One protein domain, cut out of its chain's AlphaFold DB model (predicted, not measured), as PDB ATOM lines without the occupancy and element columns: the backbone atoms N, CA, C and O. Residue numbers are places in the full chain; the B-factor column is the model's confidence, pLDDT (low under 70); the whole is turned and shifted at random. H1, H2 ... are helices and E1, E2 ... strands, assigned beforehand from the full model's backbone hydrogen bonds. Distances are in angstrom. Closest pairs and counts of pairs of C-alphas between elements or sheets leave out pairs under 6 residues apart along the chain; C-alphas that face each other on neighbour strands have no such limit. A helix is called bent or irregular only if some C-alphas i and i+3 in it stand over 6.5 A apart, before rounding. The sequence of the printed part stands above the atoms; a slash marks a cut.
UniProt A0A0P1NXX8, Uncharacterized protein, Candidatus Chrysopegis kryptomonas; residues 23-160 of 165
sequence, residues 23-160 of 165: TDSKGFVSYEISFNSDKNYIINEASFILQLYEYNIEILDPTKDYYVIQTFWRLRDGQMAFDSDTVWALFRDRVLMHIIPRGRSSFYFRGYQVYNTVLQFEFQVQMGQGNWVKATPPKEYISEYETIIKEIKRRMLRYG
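This is residues 23 to 160 of the 165 residues of an uncharacterized protein of Candidatus Chrysopegis kryptomonas (UniProt A0A0P1NXX8). A long, twisted sheet, built on the hairpin of E4 and E5, has two helices, H1 and H2, packed on one face. The bent hairpin of E3 and E4 makes one end of this rod, and residues 106 to 111 between E4 and E5 make the other. The printed part has 138 residues, with five named strands and two named helices in the order E1, H1, E2, E3, E4, E5, H2, of mixed class. The branched sheet is antiparallel and holds a meander, E3, E4 and E5, each strand the antiparallel neighbour of the one before. The whole is only just compact, close to loose, with a radius of gyration of the C-alphas of 17.1 A, and spans 64 by 27 by 24 A.

E1, residues 28 to 35, begins at C-alpha 28 (156.717, 196.919, 89.105) and measures 22.4 A. H1, residues 39 to 52, measures 20.4 A. E2 is residues 69 to 71, 6.7 A. E3, residues 74 to 82, 22.8 A, bends by 62 degrees at residue 77. E4, residues 85 to 105, 55.4 A, bends by 74 degrees at residue 88. E5, residues 112 to 127, measures 47.2 A. H2, residues 139 to 159, 30.1 A, ends at C-alpha 159 (155.913, 182.116, 113.979).

E2 (N 71 and O 95, 3.0 A) and E3 (N 80 and O 87, 2.9 A) lie on one side of E4, within hydrogen-bond range. E5 lies on the other side, with N 96 and O 120 at 2.8 A. E1 is the antiparallel neighbour of E5, with N 31 and O 119 at 2.8 A. H1 and H2 are on the same face. H2 lies over E1 and E5 at a height of 9.5 A over the sheet. Residues 148 to 156 of H2 touch H1, closest at the C-alphas of Ala 46 and Ile 152, 5.8 A, at a steep tilt of 46 degrees, opposite ways. In H1 and H2 every O i to N i+4 pair is within hydrogen-bond range.

The two C-alphas farthest apart, Ser 84 and Tyr 108, are 64.5 A apart. The printed part has no cut. The links H1 to E2 and E5 to H2 are long. The pLDDT is under 70 at residues 23 to 26, 60 to 67, 102 to 114 and 159 to 160.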
ATOM      1  N   THR A  23     149.254 197.740  90.838       41.75
ATOM      2  CA  THR A  23     150.003 197.826  89.576       41.75
ATOM      3  C   THR A  23     150.268 199.292  89.251       41.75
ATOM      4  O   THR A  23     149.690 199.873  88.336       41.75
ATOM      5  N   ASP A  24     151.133 199.912  90.051       42.12
ATOM      6  CA  ASP A  24     151.592 201.275  89.823       42.12
ATOM      7  C   ASP A  24     152.915 201.229  89.039       42.12
ATOM      8  O   ASP A  24     153.937 200.747  89.527       42.12
ATOM      9  N   SER A  25     152.876 201.712  87.795       51.88
ATOM     10  CA  SER A  25     153.963 201.800  86.802       51.88
ATOM     11  C   SER A  25     154.453 200.493  86.134       51.88
ATOM     12  O   SER A  25     154.688 199.460  86.758       51.88
ATOM     13  N   LYS A  26     154.644 200.544  84.803       67.31
ATOM     14  CA  LYS A  26     155.277 199.466  84.014       67.31
ATOM     15  C   LYS A  26     156.598 199.051  84.677       67.31
ATOM     16  O   LYS A  26     157.438 199.912  84.939       67.31
ATOM     17  N   GLY A  27     156.802 197.752  84.896       77.44
ATOM     18  CA  GLY A  27     158.027 197.230  85.513       77.44
ATOM     19  C   GLY A  27     157.968 196.982  87.009       77.44
ATOM     20  O   GLY A  27     158.973 196.523  87.537       77.44
ATOM     21  N   PHE A  28     156.855 197.259  87.692       88.12
ATOM     22  CA  PHE A  28     156.717 196.919  89.105       88.12
ATOM     23  C   PHE A  28     155.411 196.195  89.421       88.12
ATOM     24  O   PHE A  28     154.362 196.489  88.849       88.12
ATOM     25  N   VAL A  29     155.485 195.267  90.373       90.69
ATOM     26  CA  VAL A  29     154.321 194.631  90.996       90.69
ATOM     27  C   VAL A  29     154.483 194.736  92.503       90.69
ATOM     28  O   VAL A  29     155.482 194.271  93.049       90.69
ATOM     29  N   SER A  30     153.519 195.366  93.169       89.94
ATOM     30  CA  SER A  30     153.609 195.660  94.599       89.94
ATOM     31  C   SER A  30     152.554 194.903  95.387       89.94
ATOM     32  O   SER A  30     151.371 194.919  95.042       89.94
ATOM     33  N   TYR A  31     152.982 194.299  96.492       89.00
ATOM     34  CA  TYR A  31     152.124 193.581  97.420       89.00
ATOM     35  C   TYR A  31     152.255 194.163  98.817       89.00
ATOM     36  O   TYR A  31     153.346 194.263  99.379       89.00
ATOM     37  N   GLU A  32     151.109 194.493  99.398       85.81
ATOM     38  CA  GLU A  32     151.029 194.950 100.776       85.81
ATOM     39  C   GLU A  32     150.854 193.767 101.738       85.81
ATOM     40  O   GLU A  32     150.032 192.850 101.554       85.81
ATOM     41  N   ILE A  33     151.654 193.808 102.797       80.25
ATOM     42  CA  ILE A  33     151.646 192.885 103.913       80.25
ATOM     43  C   ILE A  33     151.631 193.711 105.207       80.25
ATOM     44  O   ILE A  33     152.617 194.335 105.591       80.25
ATOM     45  N   SER A  34     150.501 193.694 105.910       71.56
ATOM     46  CA  SER A  34     150.362 194.335 107.218       71.56
ATOM     47  C   SER A  34     150.449 193.291 108.333       71.56
ATOM     48  O   SER A  34     149.603 192.401 108.401       71.56
ATOM     49  N   PHE A  35     151.427 193.436 109.228       70.81
ATOM     50  CA  PHE A  35     151.547 192.640 110.452       70.81
ATOM     51  C   PHE A  35     151.866 193.537 111.646       70.81
ATOM     52  O   PHE A  35     152.665 194.467 111.549       70.81
ATOM     53  N   ASN A  36     151.241 193.245 112.786       71.94
ATOM     54  CA  ASN A  36     151.540 193.908 114.049       71.94
ATOM     55  C   ASN A  36     152.700 193.187 114.754       71.94
ATOM     56  O   ASN A  36     152.482 192.453 115.713       71.94
ATOM     57  N   SER A  37     153.911 193.360 114.226       71.81
ATOM     58  CA  SER A  37     155.122 192.690 114.708       71.81
ATOM     59  C   SER A  37     156.322 193.637 114.701       71.81
ATOM     60  O   SER A  37     156.297 194.686 114.055       71.81
ATOM     61  N   ASP A  38     157.390 193.250 115.402       76.56
ATOM     62  CA  ASP A  38     158.659 193.981 115.393       76.56
ATOM     63  C   ASP A  38     159.273 194.060 113.982       76.56
ATOM     64  O   ASP A  38     159.194 193.112 113.193       76.56
ATOM     65  N   LYS A  39     159.931 195.184 113.675       78.62
ATOM     66  CA  LYS A  39     160.572 195.424 112.375       78.62
ATOM     67  C   LYS A  39     161.620 194.358 112.044       78.62
ATOM     68  O   LYS A  39     161.649 193.875 110.915       78.62
ATOM     69  N   ASN A  40     162.457 193.965 113.004       80.75
ATOM     70  CA  ASN A  40     163.506 192.970 112.775       80.75
ATOM     71  C   ASN A  40     162.912 191.588 112.520       80.75
ATOM     72  O   ASN A  40     163.422 190.846 111.686       80.75
ATOM     73  N   TYR A  41     161.805 191.258 113.188       82.38
ATOM     74  CA  TYR A  41     161.071 190.030 112.901       82.38
ATOM     75  C   TYR A  41     160.560 190.018 111.453       82.38
ATOM     76  O   TYR A  41     160.787 189.050 110.728       82.38
ATOM     77  N   ILE A  42     159.949 191.120 111.000       83.50
ATOM     78  CA  ILE A  42     159.469 191.253 109.617       83.50
ATOM     79  C   ILE A  42     160.618 191.063 108.615       83.50
ATOM     80  O   ILE A  42     160.493 190.281 107.673       83.50
ATOM     81  N   ILE A  43     161.745 191.746 108.847       86.75
ATOM     82  CA  ILE A  43     162.964 191.657 108.030       86.75
ATOM     83  C   ILE A  43     163.467 190.221 107.950       86.75
ATOM     84  O   ILE A  43     163.724 189.735 106.851       86.75
ATOM     85  N   ASN A  44     163.591 189.537 109.087       87.56
ATOM     86  CA  ASN A  44     164.158 188.195 109.149       87.56
ATOM     87  C   ASN A  44     163.297 187.180 108.395       87.56
ATOM     88  O   ASN A  44     163.816 186.433 107.567       87.56
ATOM     89  N   GLU A  45     161.983 187.176 108.630       88.31
ATOM     90  CA  GLU A  45     161.090 186.216 107.975       88.31
ATOM     91  C   GLU A  45     160.966 186.476 106.473       88.31
ATOM     92  O   GLU A  45     160.985 185.532 105.680       88.31
ATOM     93  N   ALA A  46     160.879 187.747 106.066       89.81
ATOM     94  CA  ALA A  46     160.854 188.103 104.652       89.81
ATOM     95  C   ALA A  46     162.171 187.722 103.961       89.81
ATOM     96  O   ALA A  46     162.142 187.075 102.918       89.81
ATOM     97  N   SER A  47     163.319 188.049 104.564       90.12
ATOM     98  CA  SER A  47     164.643 187.720 104.012       90.12
ATOM     99  C   SER A  47     164.839 186.219 103.860       90.12
ATOM    100  O   SER A  47     165.313 185.772 102.821       90.12
ATOM    101  N   PHE A  48     164.442 185.442 104.871       91.38
ATOM    102  CA  PHE A  48     164.545 183.988 104.834       91.38
ATOM    103  C   PHE A  48     163.754 183.403 103.663       91.38
ATOM    104  O   PHE A  48     164.297 182.612 102.898       91.38
ATOM    105  N   ILE A  49     162.489 183.809 103.485       94.19
ATOM    106  CA  ILE A  49     161.692 183.328 102.349       94.19
ATOM    107  C   ILE A  49     162.307 183.783 101.028       94.19
ATOM    108  O   ILE A  49     162.479 182.958 100.143       94.19
ATOM    109  N   LEU A  50     162.690 185.053 100.889       93.94
ATOM    110  CA  LEU A  50     163.289 185.561  99.652       93.94
ATOM    111  C   LEU A  50     164.544 184.770  99.244       93.94
ATOM    112  O   LEU A  50     164.693 184.428  98.071       93.94
ATOM    113  N   GLN A  51     165.390 184.386 100.203       94.00
ATOM    114  CA  GLN A  51     166.564 183.544  99.951       94.00
ATOM    115  C   GLN A  51     166.208 182.141  99.438       94.00
ATOM    116  O   GLN A  51     166.934 181.610  98.600       94.00
ATOM    117  N   LEU A  52     165.088 181.547  99.877       94.88
ATOM    118  CA  LEU A  52     164.614 180.259  99.342       94.88
ATOM    119  C   LEU A  52     164.213 180.342  97.861       94.88
ATOM    120  O   LEU A  52     164.234 179.326  97.175       94.88
ATOM    121  N   TYR A  53     163.886 181.541  97.373       94.56
ATOM    122  CA  TYR A  53     163.595 181.829  95.964       94.56
ATOM    123  C   TYR A  53     164.793 182.474  95.251       94.56
ATOM    124  O   TYR A  53     164.622 183.190  94.265       94.56
ATOM    125  N   GLU A  54     166.013 182.235  95.742       93.31
ATOM    126  CA  GLU A  54     167.270 182.664  95.109       93.31
ATOM    127  C   GLU A  54     167.458 184.189  95.033       93.31
ATOM    128  O   GLU A  54     168.304 184.691  94.288       93.31
ATOM    129  N   TYR A  55     166.704 184.959  95.822       94.06
ATOM    130  CA  TYR A  55     166.962 186.385  95.959       94.06
ATOM    131  C   TYR A  55     168.093 186.628  96.956       94.06
ATOM    132  O   TYR A  55     167.955 186.423  98.164       94.06
ATOM    133  N   ASN A  56     169.211 187.134  96.443       91.19
ATOM    134  CA  ASN A  56     170.348 187.529  97.263       91.19
ATOM    135  C   ASN A  56     170.095 188.900  97.895       91.19
ATOM    136  O   ASN A  56     169.858 189.880  97.189       91.19
ATOM    137  N   ILE A  57     170.152 188.963  99.223       89.62
ATOM    138  CA  ILE A  57     169.797 190.152 100.000       89.62
ATOM    139  C   ILE A  57     170.938 191.181  99.998       89.62
ATOM    140  O   ILE A  57     172.081 190.862 100.316       89.62
ATOM    141  N   GLU A  58     170.596 192.431  99.711       83.62
ATOM    142  CA  GLU A  58     171.418 193.632  99.856       83.62
ATOM    143  C   GLU A  58     170.714 194.579 100.848       83.62
ATOM    144  O   GLU A  58     169.738 195.261 100.529       83.62
ATOM    145  N   ILE A  59     171.170 194.606 102.100       72.31
ATOM    146  CA  ILE A  59     170.592 195.504 103.110       72.31
ATOM    147  C   ILE A  59     171.195 196.896 102.908       72.31
ATOM    148  O   ILE A  59     172.384 197.089 103.151       72.31
ATOM    149  N   LEU A  60     170.379 197.864 102.476       67.69
ATOM    150  CA  LEU A  60     170.850 199.229 102.212       67.69
ATOM    151  C   LEU A  60     171.051 200.039 103.500       67.69
ATOM    152  O   LEU A  60     172.081 200.692 103.638       67.69
ATOM    153  N   ASP A  61     170.086 200.018 104.428       68.19
ATOM    154  CA  ASP A  61     170.198 200.664 105.746       68.19
ATOM    155  C   ASP A  61     169.015 200.278 106.669       68.19
ATOM    156  O   ASP A  61     167.901 200.774 106.478       68.19
ATOM    157  N   PRO A  62     169.205 199.437 107.705       62.25
ATOM    158  CA  PRO A  62     168.117 199.046 108.608       62.25
ATOM    159  C   PRO A  62     167.644 200.185 109.531       62.25
ATOM    160  O   PRO A  62     166.608 200.056 110.196       62.25
ATOM    161  N   THR A  63     168.382 201.301 109.585       62.97
ATOM    162  CA  THR A  63     168.052 202.469 110.413       62.97
ATOM    163  C   THR A  63     167.074 203.432 109.738       62.97
ATOM    164  O   THR A  63     166.461 204.241 110.430       62.97
ATOM    165  N   LYS A  64     166.873 203.324 108.415       63.06
ATOM    166  CA  LYS A  64     165.959 204.183 107.642       63.06
ATOM    167  C   LYS A  64     164.552 203.585 107.545       63.06
ATOM    168  O   LYS A  64     164.380 202.381 107.390       63.06
ATOM    169  N   ASP A  65     163.542 204.456 107.573       57.41
ATOM    170  CA  ASP A  65     162.118 204.075 107.642       57.41
ATOM    171  C   ASP A  65     161.437 203.837 106.281       57.41
ATOM    172  O   ASP A  65     160.272 203.459 106.231       57.41
ATOM    173  N   TYR A  66     162.115 204.089 105.160       59.88
ATOM    174  CA  TYR A  66     161.459 204.112 103.840       59.88
ATOM    175  C   TYR A  66     161.889 202.974 102.910       59.88
ATOM    176  O   TYR A  66     161.205 202.695 101.923       59.88
ATOM    177  N   TYR A  67     162.994 202.296 103.226       67.31
ATOM    178  CA  TYR A  67     163.542 201.214 102.421       67.31
ATOM    179  C   TYR A  67     164.535 200.402 103.254       67.31
ATOM    180  O   TYR A  67     165.601 200.914 103.592       67.31
ATOM    181  N   VAL A  68     164.193 199.159 103.594       76.56
ATOM    182  CA  VAL A  68     165.010 198.372 104.534       76.56
ATOM    183  C   VAL A  68     165.774 197.251 103.841       76.56
ATOM    184  O   VAL A  68     166.901 196.953 104.231       76.56
ATOM    185  N   ILE A  69     165.196 196.653 102.795       86.75
ATOM    186  CA  ILE A  69     165.827 195.549 102.068       86.75
ATOM    187  C   ILE A  69     165.737 195.774 100.567       86.75
ATOM    188  O   ILE A  69     164.647 195.992 100.039       86.75
ATOM    189  N   GLN A  70     166.885 195.661  99.904       90.00
ATOM    190  CA  GLN A  70     166.998 195.451  98.469       90.00
ATOM    191  C   GLN A  70     167.464 194.025  98.237       90.00
ATOM    192  O   GLN A  70     168.122 193.429  99.084       90.00
ATOM    193  N   THR A  71     167.159 193.462  97.081       91.94
ATOM    194  CA  THR A  71     167.872 192.282  96.599       91.94
ATOM    195  C   THR A  71     168.733 192.673  95.412       91.94
ATOM    196  O   THR A  71     168.388 193.576  94.642       91.94
ATOM    197  N   PHE A  72     169.828 191.948  95.211       94.00
ATOM    198  CA  PHE A  72     170.518 191.985  93.932       94.00
ATOM    199  C   PHE A  72     169.564 191.566  92.806       94.00
ATOM    200  O   PHE A  72     168.545 190.903  93.035       94.00
ATOM    201  N   TRP A  73     169.909 191.960  91.582       94.50
ATOM    202  CA  TRP A  73     169.211 191.495  90.393       94.50
ATOM    203  C   TRP A  73     169.417 189.993  90.225       94.50
ATOM    204  O   TRP A  73     170.549 189.531  90.070       94.50
ATOM    205  N   ARG A  74     168.317 189.249  90.213       94.38
ATOM    206  CA  ARG A  74     168.278 187.863  89.765       94.38
ATOM    207  C   ARG A  74     168.090 187.861  88.251       94.38
ATOM    208  O   ARG A  74     167.305 188.645  87.730       94.38
ATOM    209  N   LEU A  75     168.862 187.042  87.544       93.62
ATOM    210  CA  LEU A  75     168.914 186.984  86.080       93.62
ATOM    211  C   LEU A  75     168.408 185.624  85.607       93.62
ATOM    212  O   LEU A  75     168.796 184.602  86.171       93.62
ATOM    213  N   ARG A  76     167.570 185.613  84.571       91.81
ATOM    214  CA  ARG A  76     167.014 184.397  83.966       91.81
ATOM    215  C   ARG A  76     166.894 184.578  82.458       91.81
ATOM    216  O   ARG A  76     166.507 185.644  81.987       91.81
ATOM    217  N   ASP A  77     167.216 183.548  81.700       89.62
ATOM    218  CA  ASP A  77     166.958 183.478  80.269       89.62
ATOM    219  C   ASP A  77     165.546 182.951  79.987       89.62
ATOM    220  O   ASP A  77     164.928 182.269  80.804       89.62
ATOM    221  N   GLY A  78     165.005 183.292  78.822       86.50
ATOM    222  CA  GLY A  78     163.776 182.684  78.335       86.50
ATOM    223  C   GLY A  78     163.300 183.300  77.029       86.50
ATOM    224  O   GLY A  78     164.052 183.971  76.322       86.50
ATOM    225  N   GLN A  79     162.034 183.060  76.702       84.06
ATOM    226  CA  GLN A  79     161.432 183.519  75.455       84.06
ATOM    227  C   GLN A  79     160.269 184.471  75.725       84.06
ATOM    228  O   GLN A  79     159.492 184.286  76.660       84.06
ATOM    229  N   MET A  80     160.145 185.493  74.883       79.62
ATOM    230  CA  MET A  80     159.043 186.449  74.906       79.62
ATOM    231  C   MET A  80     158.393 186.499  73.524       79.62
ATOM    232  O   MET A  80     159.082 186.459  72.506       79.62
ATOM    233  N   ALA A  81     157.064 186.589  73.491       78.12
ATOM    234  CA  ALA A  81     156.339 186.850  72.255       78.12
ATOM    235  C   ALA A  81     156.572 188.302  71.815       78.12
ATOM    236  O   ALA A  81     156.376 189.230  72.605       78.12
ATOM    237  N   PHE A  82     156.975 188.487  70.563       75.31
ATOM    238  CA  PHE A  82     157.136 189.782  69.919       75.31
ATOM    239  C   PHE A  82     156.448 189.721  68.553       75.31
ATOM    240  O   PHE A  82     156.874 188.988  67.664       75.31
ATOM    241  N   ASP A  83     155.347 190.457  68.414       77.81
ATOM    242  CA  ASP A  83     154.416 190.350  67.287       77.81
ATOM    243  C   ASP A  83     153.943 188.900  67.054       77.81
ATOM    244  O   ASP A  83     153.273 188.326  67.917       77.81
ATOM    245  N   SER A  84     154.253 188.315  65.895       81.38
ATOM    246  CA  SER A  84     153.916 186.931  65.540       81.38
ATOM    247  C   SER A  84     154.996 185.910  65.909       81.38
ATOM    248  O   SER A  84     154.740 184.713  65.790       81.38
ATOM    249  N   ASP A  85     156.171 186.365  66.348       81.12
ATOM    250  CA  ASP A  85     157.340 185.522  66.596       81.12
ATOM    251  C   ASP A  85     157.657 185.404  68.095       81.12
ATOM    252  O   ASP A  85     157.161 186.153  68.942       81.12
ATOM    253  N   THR A  86     158.515 184.444  68.439       82.50
ATOM    254  CA  THR A  86     159.119 184.327  69.768       82.50
ATOM    255  C   THR A  86     160.605 184.643  69.693       82.50
ATOM    256  O   THR A  86     161.340 184.108  68.863       82.50
ATOM    257  N   VAL A  87     161.064 185.522  70.579       83.88
ATOM    258  CA  VAL A  87     162.461 185.958  70.641       83.88
ATOM    259  C   VAL A  87     163.083 185.576  71.974       83.88
ATOM    260  O   VAL A  87     162.425 185.612  73.017       83.88
ATOM    261  N   TRP A  88     164.367 185.222  71.942       86.25
ATOM    262  CA  TRP A  88     165.157 185.051  73.158       86.25
ATOM    263  C   TRP A  88     165.338 186.396  73.855       86.25
ATOM    264  O   TRP A  88     165.703 187.395  73.230       86.25
ATOM    265  N   ALA A  89     165.106 186.403  75.161       89.38
ATOM    266  CA  ALA A  89     165.256 187.569  76.005       89.38
ATOM    267  C   ALA A  89     165.943 187.185  77.316       89.38
ATOM    268  O   ALA A  89     165.821 186.060  77.807       89.38
ATOM    269  N   LEU A  90     166.659 188.148  77.885       93.25
ATOM    270  CA  LEU A  90     167.130 188.068  79.256       93.25
ATOM    271  C   LEU A  90     166.148 188.826  80.136       93.25
ATOM    272  O   LEU A  90     165.781 189.967  79.853       93.25
ATOM    273  N   PHE A  91     165.736 188.188  81.215       93.81
ATOM    274  CA  PHE A  91     164.880 188.754  82.235       93.81
ATOM    275  C   PHE A  91     165.699 188.997  83.488       93.81
ATOM    276  O   PHE A  91     166.613 188.236  83.820       93.81
ATOM    277  N   ARG A  92     165.361 190.067  84.200       94.75
ATOM    278  CA  ARG A  92     165.858 190.270  85.547       94.75
ATOM    279  C   ARG A  92     164.794 190.828  86.454       94.75
ATOM    280  O   ARG A  92     163.989 191.668  86.046       94.75
ATOM    281  N   ASP A  93     164.858 190.408  87.701       95.81
ATOM    282  CA  ASP A  93     163.992 190.895  88.749       95.81
ATOM    283  C   ASP A  93     164.739 191.119  90.058       95.81
ATOM    284  O   ASP A  93     165.817 190.576  90.304       95.81
ATOM    285  N   ARG A  94     164.190 192.000  90.887       94.38
ATOM    286  CA  ARG A  94     164.651 192.223  92.258       94.38
ATOM    287  C   ARG A  94     163.487 192.620  93.141       94.38
ATOM    288  O   ARG A  94     162.493 193.165  92.661       94.38
ATOM    289  N   VAL A  95     163.647 192.413  94.438       93.81
ATOM    290  CA  VAL A  95     162.661 192.804  95.438       93.81
ATOM    291  C   VAL A  95     163.142 194.034  96.182       93.81
ATOM    292  O   VAL A  95     164.287 194.128  96.623       93.81
ATOM    293  N   LEU A  96     162.227 194.980  96.316       91.75
ATOM    294  CA  LEU A  96     162.348 196.172  97.124       91.75
ATOM    295  C   LEU A  96     161.366 196.031  98.289       91.75
ATOM    296  O   LEU A  96     160.163 195.923  98.062       91.75
ATOM    297  N   MET A  97     161.850 195.998  99.528       89.88
ATOM    298  CA  MET A  97     160.973 195.934 100.696       89.88
ATOM    299  C   MET A  97     160.987 197.246 101.472       89.88
ATOM    300  O   MET A  97     161.998 197.673 102.044       89.88
ATOM    301  N   HIS A  98     159.804 197.839 101.547       86.81
ATOM    302  CA  HIS A  98     159.526 199.079 102.249       86.81
ATOM    303  C   HIS A  98     158.794 198.750 103.547       86.81
ATOM    304  O   HIS A  98     157.714 198.167 103.504       86.81
ATOM    305  N   ILE A  99     159.362 199.116 104.695       82.12
ATOM    306  CA  ILE A  99     158.723 198.933 106.004       82.12
ATOM    307  C   ILE A  99     158.416 200.314 106.571       82.12
ATOM    308  O   ILE A  99     159.299 200.965 107.114       82.12
ATOM    309  N   ILE A 100     157.166 200.748 106.453       78.19
ATOM    310  CA  ILE A 100     156.730 202.101 106.803       78.19
ATOM    311  C   ILE A 100     156.020 202.072 108.162       78.19
ATOM    312  O   ILE A 100     155.073 201.301 108.341       78.19
ATOM    313  N   PRO A 101     156.401 202.918 109.131       74.12
ATOM    314  CA  PRO A 101     155.686 203.002 110.395       74.12
ATOM    315  C   PRO A 101     154.280 203.597 110.205       74.12
ATOM    316  O   PRO A 101     154.122 204.714 109.721       74.12
ATOM    317  N   ARG A 102     153.242 202.865 110.625       67.56
ATOM    318  CA  ARG A 102     151.825 203.273 110.542       67.56
ATOM    319  C   ARG A 102     151.309 203.921 111.833       67.56
ATOM    320  O   ARG A 102     150.325 204.656 111.801       67.56
ATOM    321  N   GLY A 103     151.944 203.649 112.971       62.56
ATOM    322  CA  GLY A 103     151.555 204.199 114.272       62.56
ATOM    323  C   GLY A 103     152.119 203.397 115.443       62.56
ATOM    324  O   GLY A 103     152.932 202.496 115.254       62.56
ATOM    325  N   ARG A 104     151.686 203.714 116.666       59.09
ATOM    326  CA  ARG A 104     152.022 202.954 117.882       59.09
ATOM    327  C   ARG A 104     150.793 202.197 118.371       59.09
ATOM    328  O   ARG A 104     149.709 202.776 118.432       59.09
ATOM    329  N   SER A 105     150.954 200.936 118.757       52.75
ATOM    330  CA  SER A 105     149.905 200.222 119.481       52.75
ATOM    331  C   SER A 105     149.872 200.720 120.938       52.75
ATOM    332  O   SER A 105     150.725 200.339 121.734       52.75
ATOM    333  N   SER A 106     148.879 201.550 121.283       47.31
ATOM    334  CA  SER A 106     148.564 202.068 122.633       47.31
ATOM    335  C   SER A 106     149.507 203.131 123.235       47.31
ATOM    336  O   SER A 106     150.728 203.052 123.157       47.31
ATOM    337  N   PHE A 107     148.908 204.134 123.893       49.22
ATOM    338  CA  PHE A 107     149.589 205.164 124.698       49.22
ATOM    339  C   PHE A 107     150.102 204.626 126.048       49.22
ATOM    340  O   PHE A 107     151.020 205.204 126.626       49.22
ATOM    341  N   TYR A 108     149.515 203.532 126.551       49.28
ATOM    342  CA  TYR A 108     149.768 203.010 127.902       49.28
ATOM    343  C   TYR A 108     150.880 201.962 127.956       49.28
ATOM    344  O   TYR A 108     151.527 201.797 128.988       49.28
ATOM    345  N   PHE A 109     151.146 201.290 126.837       47.53
ATOM    346  CA  PHE A 109     152.215 200.311 126.719       47.53
ATOM    347  C   PHE A 109     153.246 200.857 125.736       47.53
ATOM    348  O   PHE A 109     152.983 200.973 124.542       47.53
ATOM    349  N   ARG A 110     154.438 201.204 126.228       48.25
ATOM    350  CA  ARG A 110     155.629 201.364 125.380       48.25
ATOM    351  C   ARG A 110     155.932 199.998 124.748       48.25
ATOM    352  O   ARG A 110     156.701 199.240 125.321       48.25
ATOM    353  N   GLY A 111     155.252 199.633 123.665       50.84
ATOM    354  CA  GLY A 111     155.269 198.257 123.167       50.84
ATOM    355  C   GLY A 111     155.757 198.138 121.739       50.84
ATOM    356  O   GLY A 111     156.911 197.803 121.506       50.84
ATOM    357  N   TYR A 112     154.879 198.403 120.775       53.62
ATOM    358  CA  TYR A 112     155.132 198.009 119.394       53.62
ATOM    359  C   TYR A 112     154.717 199.113 118.422       53.62
ATOM    360  O   TYR A 112     153.635 199.705 118.507       53.62
ATOM    361  N   GLN A 113     155.632 199.442 117.516       63.22
ATOM    362  CA  GLN A 113     155.343 200.280 116.362       63.22
ATOM    363  C   GLN A 113     154.715 199.372 115.308       63.22
ATOM    364  O   GLN A 113     155.274 198.334 114.972       63.22
ATOM    365  N   VAL A 114     153.520 199.723 114.841       66.75
ATOM    366  CA  VAL A 114     152.846 198.966 113.785       66.75
ATOM    367  C   VAL A 114     153.484 199.374 112.472       66.75
ATOM    368  O   VAL A 114     153.499 200.565 112.148       66.75
ATOM    369  N   TYR A 115     153.976 198.405 111.710       72.44
ATOM    370  CA  TYR A 115     154.571 198.653 110.407       72.44
ATOM    371  C   TYR A 115     153.657 198.160 109.290       72.44
ATOM    372  O   TYR A 115     153.060 197.086 109.371       72.44
ATOM    373  N   ASN A 116     153.564 198.951 108.230       77.94
ATOM    374  CA  ASN A 116     153.065 198.483 106.954       77.94
ATOM    375  C   ASN A 116     154.249 198.054 106.093       77.94
ATOM    376  O   ASN A 116     155.180 198.839 105.911       77.94
ATOM    377  N   THR A 117     154.224 196.829 105.578       84.75
ATOM    378  CA  THR A 117     155.304 196.311 104.740       84.75
ATOM    379  C   THR A 117     154.819 196.185 103.308       84.75
ATOM    380  O   THR A 117     153.823 195.518 103.043       84.75
ATOM    381  N   VAL A 118     155.524 196.809 102.373       88.19
ATOM    382  CA  VAL A 118     155.261 196.692 100.938       88.19
ATOM    383  C   VAL A 118     156.450 195.994 100.299       88.19
ATOM    384  O   VAL A 118     157.576 196.478 100.399       88.19
ATOM    385  N   LEU A 119     156.199 194.856  99.655       91.25
ATOM    386  CA  LEU A 119     157.173 194.199  98.789       91.25
ATOM    387  C   LEU A 119     156.866 194.581  97.349       91.25
ATOM    388  O   LEU A 119     155.783 194.292  96.843       91.25
ATOM    389  N   GLN A 120     157.824 195.223  96.702       92.62
ATOM    390  CA  GLN A 120     157.740 195.684  95.330       92.62
ATOM    391  C   GLN A 120     158.747 194.906  94.483       92.62
ATOM    392  O   GLN A 120     159.958 195.019  94.658       92.62
ATOM    393  N   PHE A 121     158.231 194.100  93.564       94.06
ATOM    394  CA  PHE A 121     159.016 193.348  92.598       94.06
ATOM    395  C   PHE A 121     159.276 194.236  91.391       94.06
ATOM    396  O   PHE A 121     158.337 194.610  90.688       94.06
ATOM    397  N   GLU A 122     160.534 194.591  91.157       94.19
ATOM    398  CA  GLU A 122     160.956 195.275  89.940       94.19
ATOM    399  C   GLU A 122     161.320 194.248  88.877       94.19
ATOM    400  O   GLU A 122     162.091 193.338  89.152       94.19
ATOM    401  N   PHE A 123     160.812 194.426  87.660       94.19
ATOM    402  CA  PHE A 123     161.043 193.534  86.535       94.19
ATOM    403  C   PHE A 123     161.519 194.300  85.309       94.19
ATOM    404  O   PHE A 123     160.954 195.329  84.910       94.19
ATOM    405  N   GLN A 124     162.564 193.768  84.685       94.00
ATOM    406  CA  GLN A 124     163.148 194.324  83.481       94.00
ATOM    407  C   GLN A 124     163.488 193.218  82.485       94.00
ATOM    408  O   GLN A 124     163.801 192.089  82.857       94.00
ATOM    409  N   VAL A 125     163.448 193.569  81.205       91.69
ATOM    410  CA  VAL A 125     163.792 192.682  80.096       91.69
ATOM    411  C   VAL A 125     164.855 193.336  79.223       91.69
ATOM    412  O   VAL A 125     164.885 194.559  79.073       91.69
ATOM    413  N   GLN A 126     165.732 192.522  78.652       90.88
ATOM    414  CA  GLN A 126     166.706 192.910  77.645       90.88
ATOM    415  C   GLN A 126     166.556 191.979  76.442       90.88
ATOM    416  O   GLN A 126     166.593 190.756  76.574       90.88
ATOM    417  N   MET A 127     166.389 192.570  75.261       85.88
ATOM    418  CA  MET A 127     166.331 191.852  73.989       85.88
ATOM    419  C   MET A 127     167.630 192.108  73.220       85.88
ATOM    420  O   MET A 127     167.998 193.262  72.983       85.88
ATOM    421  N   GLY A 128     168.342 191.040  72.848       79.88
ATOM    422  CA  GLY A 128     169.639 191.132  72.170       79.88
ATOM    423  C   GLY A 128     170.671 191.957  72.953       79.88
ATOM    424  O   GLY A 128     170.795 191.825  74.165       79.88
ATOM    425  N   GLN A 129     171.401 192.836  72.260       78.12
ATOM    426  CA  GLN A 129     172.368 193.769  72.868       78.12
ATOM    427  C   GLN A 129     171.734 195.104  73.314       78.12
ATOM    428  O   GLN A 129     172.436 196.096  73.501       78.12
ATOM    429  N   GLY A 130     170.403 195.162  73.439       79.94
ATOM    430  CA  GLY A 130     169.685 196.378  73.826       79.94
ATOM    431  C   GLY A 130     169.903 196.788  75.287       79.94
ATOM    432  O   GLY A 130     170.605 196.128  76.045       79.94
ATOM    433  N   ASN A 131     169.259 197.874  75.713       89.19
ATOM    434  CA  ASN A 131     169.241 198.279  77.121       89.19
ATOM    435  C   ASN A 131     168.199 197.479  77.917       89.19
ATOM    436  O   ASN A 131     167.194 197.032  77.366       89.19
ATOM    437  N   TRP A 132     168.405 197.367  79.229       91.81
ATOM    438  CA  TRP A 132     167.376 196.869  80.139       91.81
ATOM    439  C   TRP A 132     166.192 197.835  80.185       91.81
ATOM    440  O   TRP A 132     166.358 199.014  80.507       91.81
ATOM    441  N   VAL A 133     164.994 197.331  79.897       90.19
ATOM    442  CA  VAL A 133     163.753 198.112  79.904       90.19
ATOM    443  C   VAL A 133     162.755 197.542  80.903       90.19
ATOM    444  O   VAL A 133     162.604 196.331  81.038       90.19
ATOM    445  N   LYS A 134     162.054 198.432  81.610       90.81
ATOM    446  CA  LYS A 134     160.957 198.062  82.509       90.81
ATOM    447  C   LYS A 134     159.787 197.508  81.704       90.81
ATOM    448  O   LYS A 134     159.295 198.173  80.793       90.81
ATOM    449  N   ALA A 135     159.330 196.314  82.061       86.69
ATOM    450  CA  ALA A 135     158.260 195.614  81.357       86.69
ATOM    451  C   ALA A 135     157.287 194.963  82.341       86.69
ATOM    452  O   ALA A 135     157.602 194.763  83.510       86.69
ATOM    453  N   THR A 136     156.087 194.630  81.879       87.19
ATOM    454  CA  THR A 136     155.161 193.838  82.692       87.19
ATOM    455  C   THR A 136     155.716 192.416  82.838       87.19
ATOM    456  O   THR A 136     156.050 191.815  81.813       87.19
ATOM    457  N   PRO A 137     155.816 191.864  84.061       88.75
ATOM    458  CA  PRO A 137     156.296 190.501  84.246       88.75
ATOM    459  C   PRO A 137     155.382 189.476  83.551       88.75
ATOM    460  O   PRO A 137     154.158 189.648  83.550       88.75
ATOM    461  N   PRO A 138     155.937 188.386  82.993       87.56
ATOM    462  CA  PRO A 138     155.156 187.245  82.529       87.56
ATOM    463  C   PRO A 138     154.340 186.604  83.660       87.56
ATOM    464  O   PRO A 138     154.677 186.721  84.838       87.56
ATOM    465  N   LYS A 139     153.291 185.851  83.302       89.12
ATOM    466  CA  LYS A 139     152.402 185.182  84.274       89.12
ATOM    467  C   LYS A 139     153.141 184.268  85.252       89.12
ATOM    468  O   LYS A 139     152.749 184.186  86.408       89.12
ATOM    469  N   GLU A 140     154.196 183.601  84.795       90.25
ATOM    470  CA  GLU A 140     155.012 182.711  85.627       90.25
ATOM    471  C   GLU A 140     155.709 183.474  86.760       90.25
ATOM    472  O   GLU A 140     155.640 183.048  87.910       90.25
ATOM    473  N   TYR A 141     156.268 184.655  86.468       92.06
ATOM    474  CA  TYR A 141     156.850 185.538  87.482       92.06
ATOM    475  C   TYR A 141     155.787 186.040  88.455       92.06
ATOM    476  O   TYR A 141     155.993 185.981  89.659       92.06
ATOM    477  N   ILE A 142     154.625 186.470  87.951       92.25
ATOM    478  CA  ILE A 142     153.515 186.922  88.805       92.25
ATOM    479  C   ILE A 142     153.084 185.800  89.760       92.25
ATOM    480  O   ILE A 142     152.955 186.029  90.960       92.25
ATOM    481  N   SER A 143     152.931 184.573  89.255       94.12
ATOM    482  CA  SER A 143     152.588 183.402  90.067       94.12
ATOM    483  C   SER A 143     153.656 183.091  91.122       94.12
ATOM    484  O   SER A 143     153.325 182.724  92.253       94.12
ATOM    485  N   GLU A 144     154.940 183.228  90.779       95.00
ATOM    486  CA  GLU A 144     156.038 183.072  91.737       95.00
ATOM    487  C   GLU A 144     155.977 184.158  92.823       95.00
ATOM    488  O   GLU A 144     156.017 183.836  94.011       95.00
ATOM    489  N   TYR A 145     155.783 185.426  92.444       95.62
ATOM    490  CA  TYR A 145     155.668 186.549  93.380       95.62
ATOM    491  C   TYR A 145     154.496 186.357  94.347       95.62
ATOM    492  O   TYR A 145     154.658 186.490  95.559       95.62
ATOM    493  N   GLU A 146     153.322 185.973  93.845       94.75
ATOM    494  CA  GLU A 146     152.157 185.666  94.680       94.75
ATOM    495  C   GLU A 146     152.435 184.521  95.665       94.75
ATOM    496  O   GLU A 146     152.013 184.576  96.827       94.75
ATOM    497  N   THR A 147     153.171 183.498  95.223       96.25
ATOM    498  CA  THR A 147     153.560 182.359  96.066       96.25
ATOM    499  C   THR A 147     154.506 182.802  97.179       96.25
ATOM    500  O   THR A 147     154.231 182.520  98.348       96.25
ATOM    501  N   ILE A 148     155.536 183.587  96.850       95.44
ATOM    502  CA  ILE A 148     156.460 184.196  97.818       95.44
ATOM    503  C   ILE A 148     155.680 184.983  98.875       95.44
ATOM    504  O   ILE A 148     155.836 184.759 100.076       95.44
ATOM    505  N   ILE A 149     154.780 185.870  98.448       94.25
ATOM    506  CA  ILE A 149     153.979 186.705  99.352       94.25
ATOM    507  C   ILE A 149     153.095 185.855 100.265       94.25
ATOM    508  O   ILE A 149     152.964 186.141 101.460       94.25
ATOM    509  N   LYS A 150     152.492 184.790  99.732       93.00
ATOM    510  CA  LYS A 150     151.675 183.855 100.510       93.00
ATOM    511  C   LYS A 150     152.504 183.105 101.551       93.00
ATOM    512  O   LYS A 150     152.027 182.910 102.670       93.00
ATOM    513  N   GLU A 151     153.720 182.695 101.213       93.31
ATOM    514  CA  GLU A 151     154.621 182.010 102.141       93.31
ATOM    515  C   GLU A 151     155.137 182.933 103.237       93.31
ATOM    516  O   GLU A 151     155.084 182.547 104.405       93.31
ATOM    517  N   ILE A 152     155.507 184.172 102.898       90.81
ATOM    518  CA  ILE A 152     155.843 185.213 103.878       90.81
ATOM    519  C   ILE A 152     154.676 185.402 104.852       90.81
ATOM    520  O   ILE A 152     154.856 185.282 106.063       90.81
ATOM    521  N   LYS A 153     153.452 185.605 104.339       88.38
ATOM    522  CA  LYS A 153     152.250 185.764 105.177       88.38
ATOM    523  C   LYS A 153     152.016 184.560 106.085       88.38
ATOM    524  O   LYS A 153     151.778 184.723 107.278       88.38
ATOM    525  N   ARG A 154     152.096 183.342 105.539       88.69
ATOM    526  CA  ARG A 154     151.912 182.102 106.306       88.69
ATOM    527  C   ARG A 154     152.959 181.969 107.409       88.69
ATOM    528  O   ARG A 154     152.622 181.553 108.514       88.69
ATOM    529  N   ARG A 155     154.215 182.295 107.112       85.69
ATOM    530  CA  ARG A 155     155.322 182.169 108.059       85.69
ATOM    531  C   ARG A 155     155.213 183.194 109.185       85.69
ATOM    532  O   ARG A 155     155.273 182.799 110.344       85.69
ATOM    533  N   MET A 156     154.915 184.449 108.849       81.69
ATOM    534  CA  MET A 156     154.659 185.512 109.826       81.69
ATOM    535  C   MET A 156     153.442 185.217 110.717       81.69
ATOM    536  O   MET A 156     153.467 185.553 111.893       81.69
ATOM    537  N   LEU A 157     152.400 184.545 110.208       79.25
ATOM    538  CA  LEU A 157     151.266 184.089 111.031       79.25
ATOM    539  C   LEU A 157     151.618 182.909 111.947       79.25
ATOM    540  O   LEU A 157     151.097 182.817 113.052       79.25
ATOM    541  N   ARG A 158     152.458 181.979 111.481       77.50
ATOM    542  CA  ARG A 158     152.792 180.752 112.223       77.50
ATOM    543  C   ARG A 158     153.819 180.985 113.328       77.50
ATOM    544  O   ARG A 158     153.753 180.315 114.352       77.50
ATOM    545  N   TYR A 159     154.782 181.865 113.082       67.06
ATOM    546  CA  TYR A 159     155.913 182.116 113.979       67.06
ATOM    547  C   TYR A 159     155.913 183.534 114.549       67.06
ATOM    548  O   TYR A 159     156.838 183.893 115.277       67.06
ATOM    549  N   GLY A 160     154.918 184.350 114.194       61.12
ATOM    550  CA  GLY A 160     154.762 185.680 114.759       61.12
ATOM    551  C   GLY A 160     154.477 185.595 116.254       61.12
ATOM    552  O   GLY A 160     154.025 184.549 116.732       61.12
TER     553      GLY A 160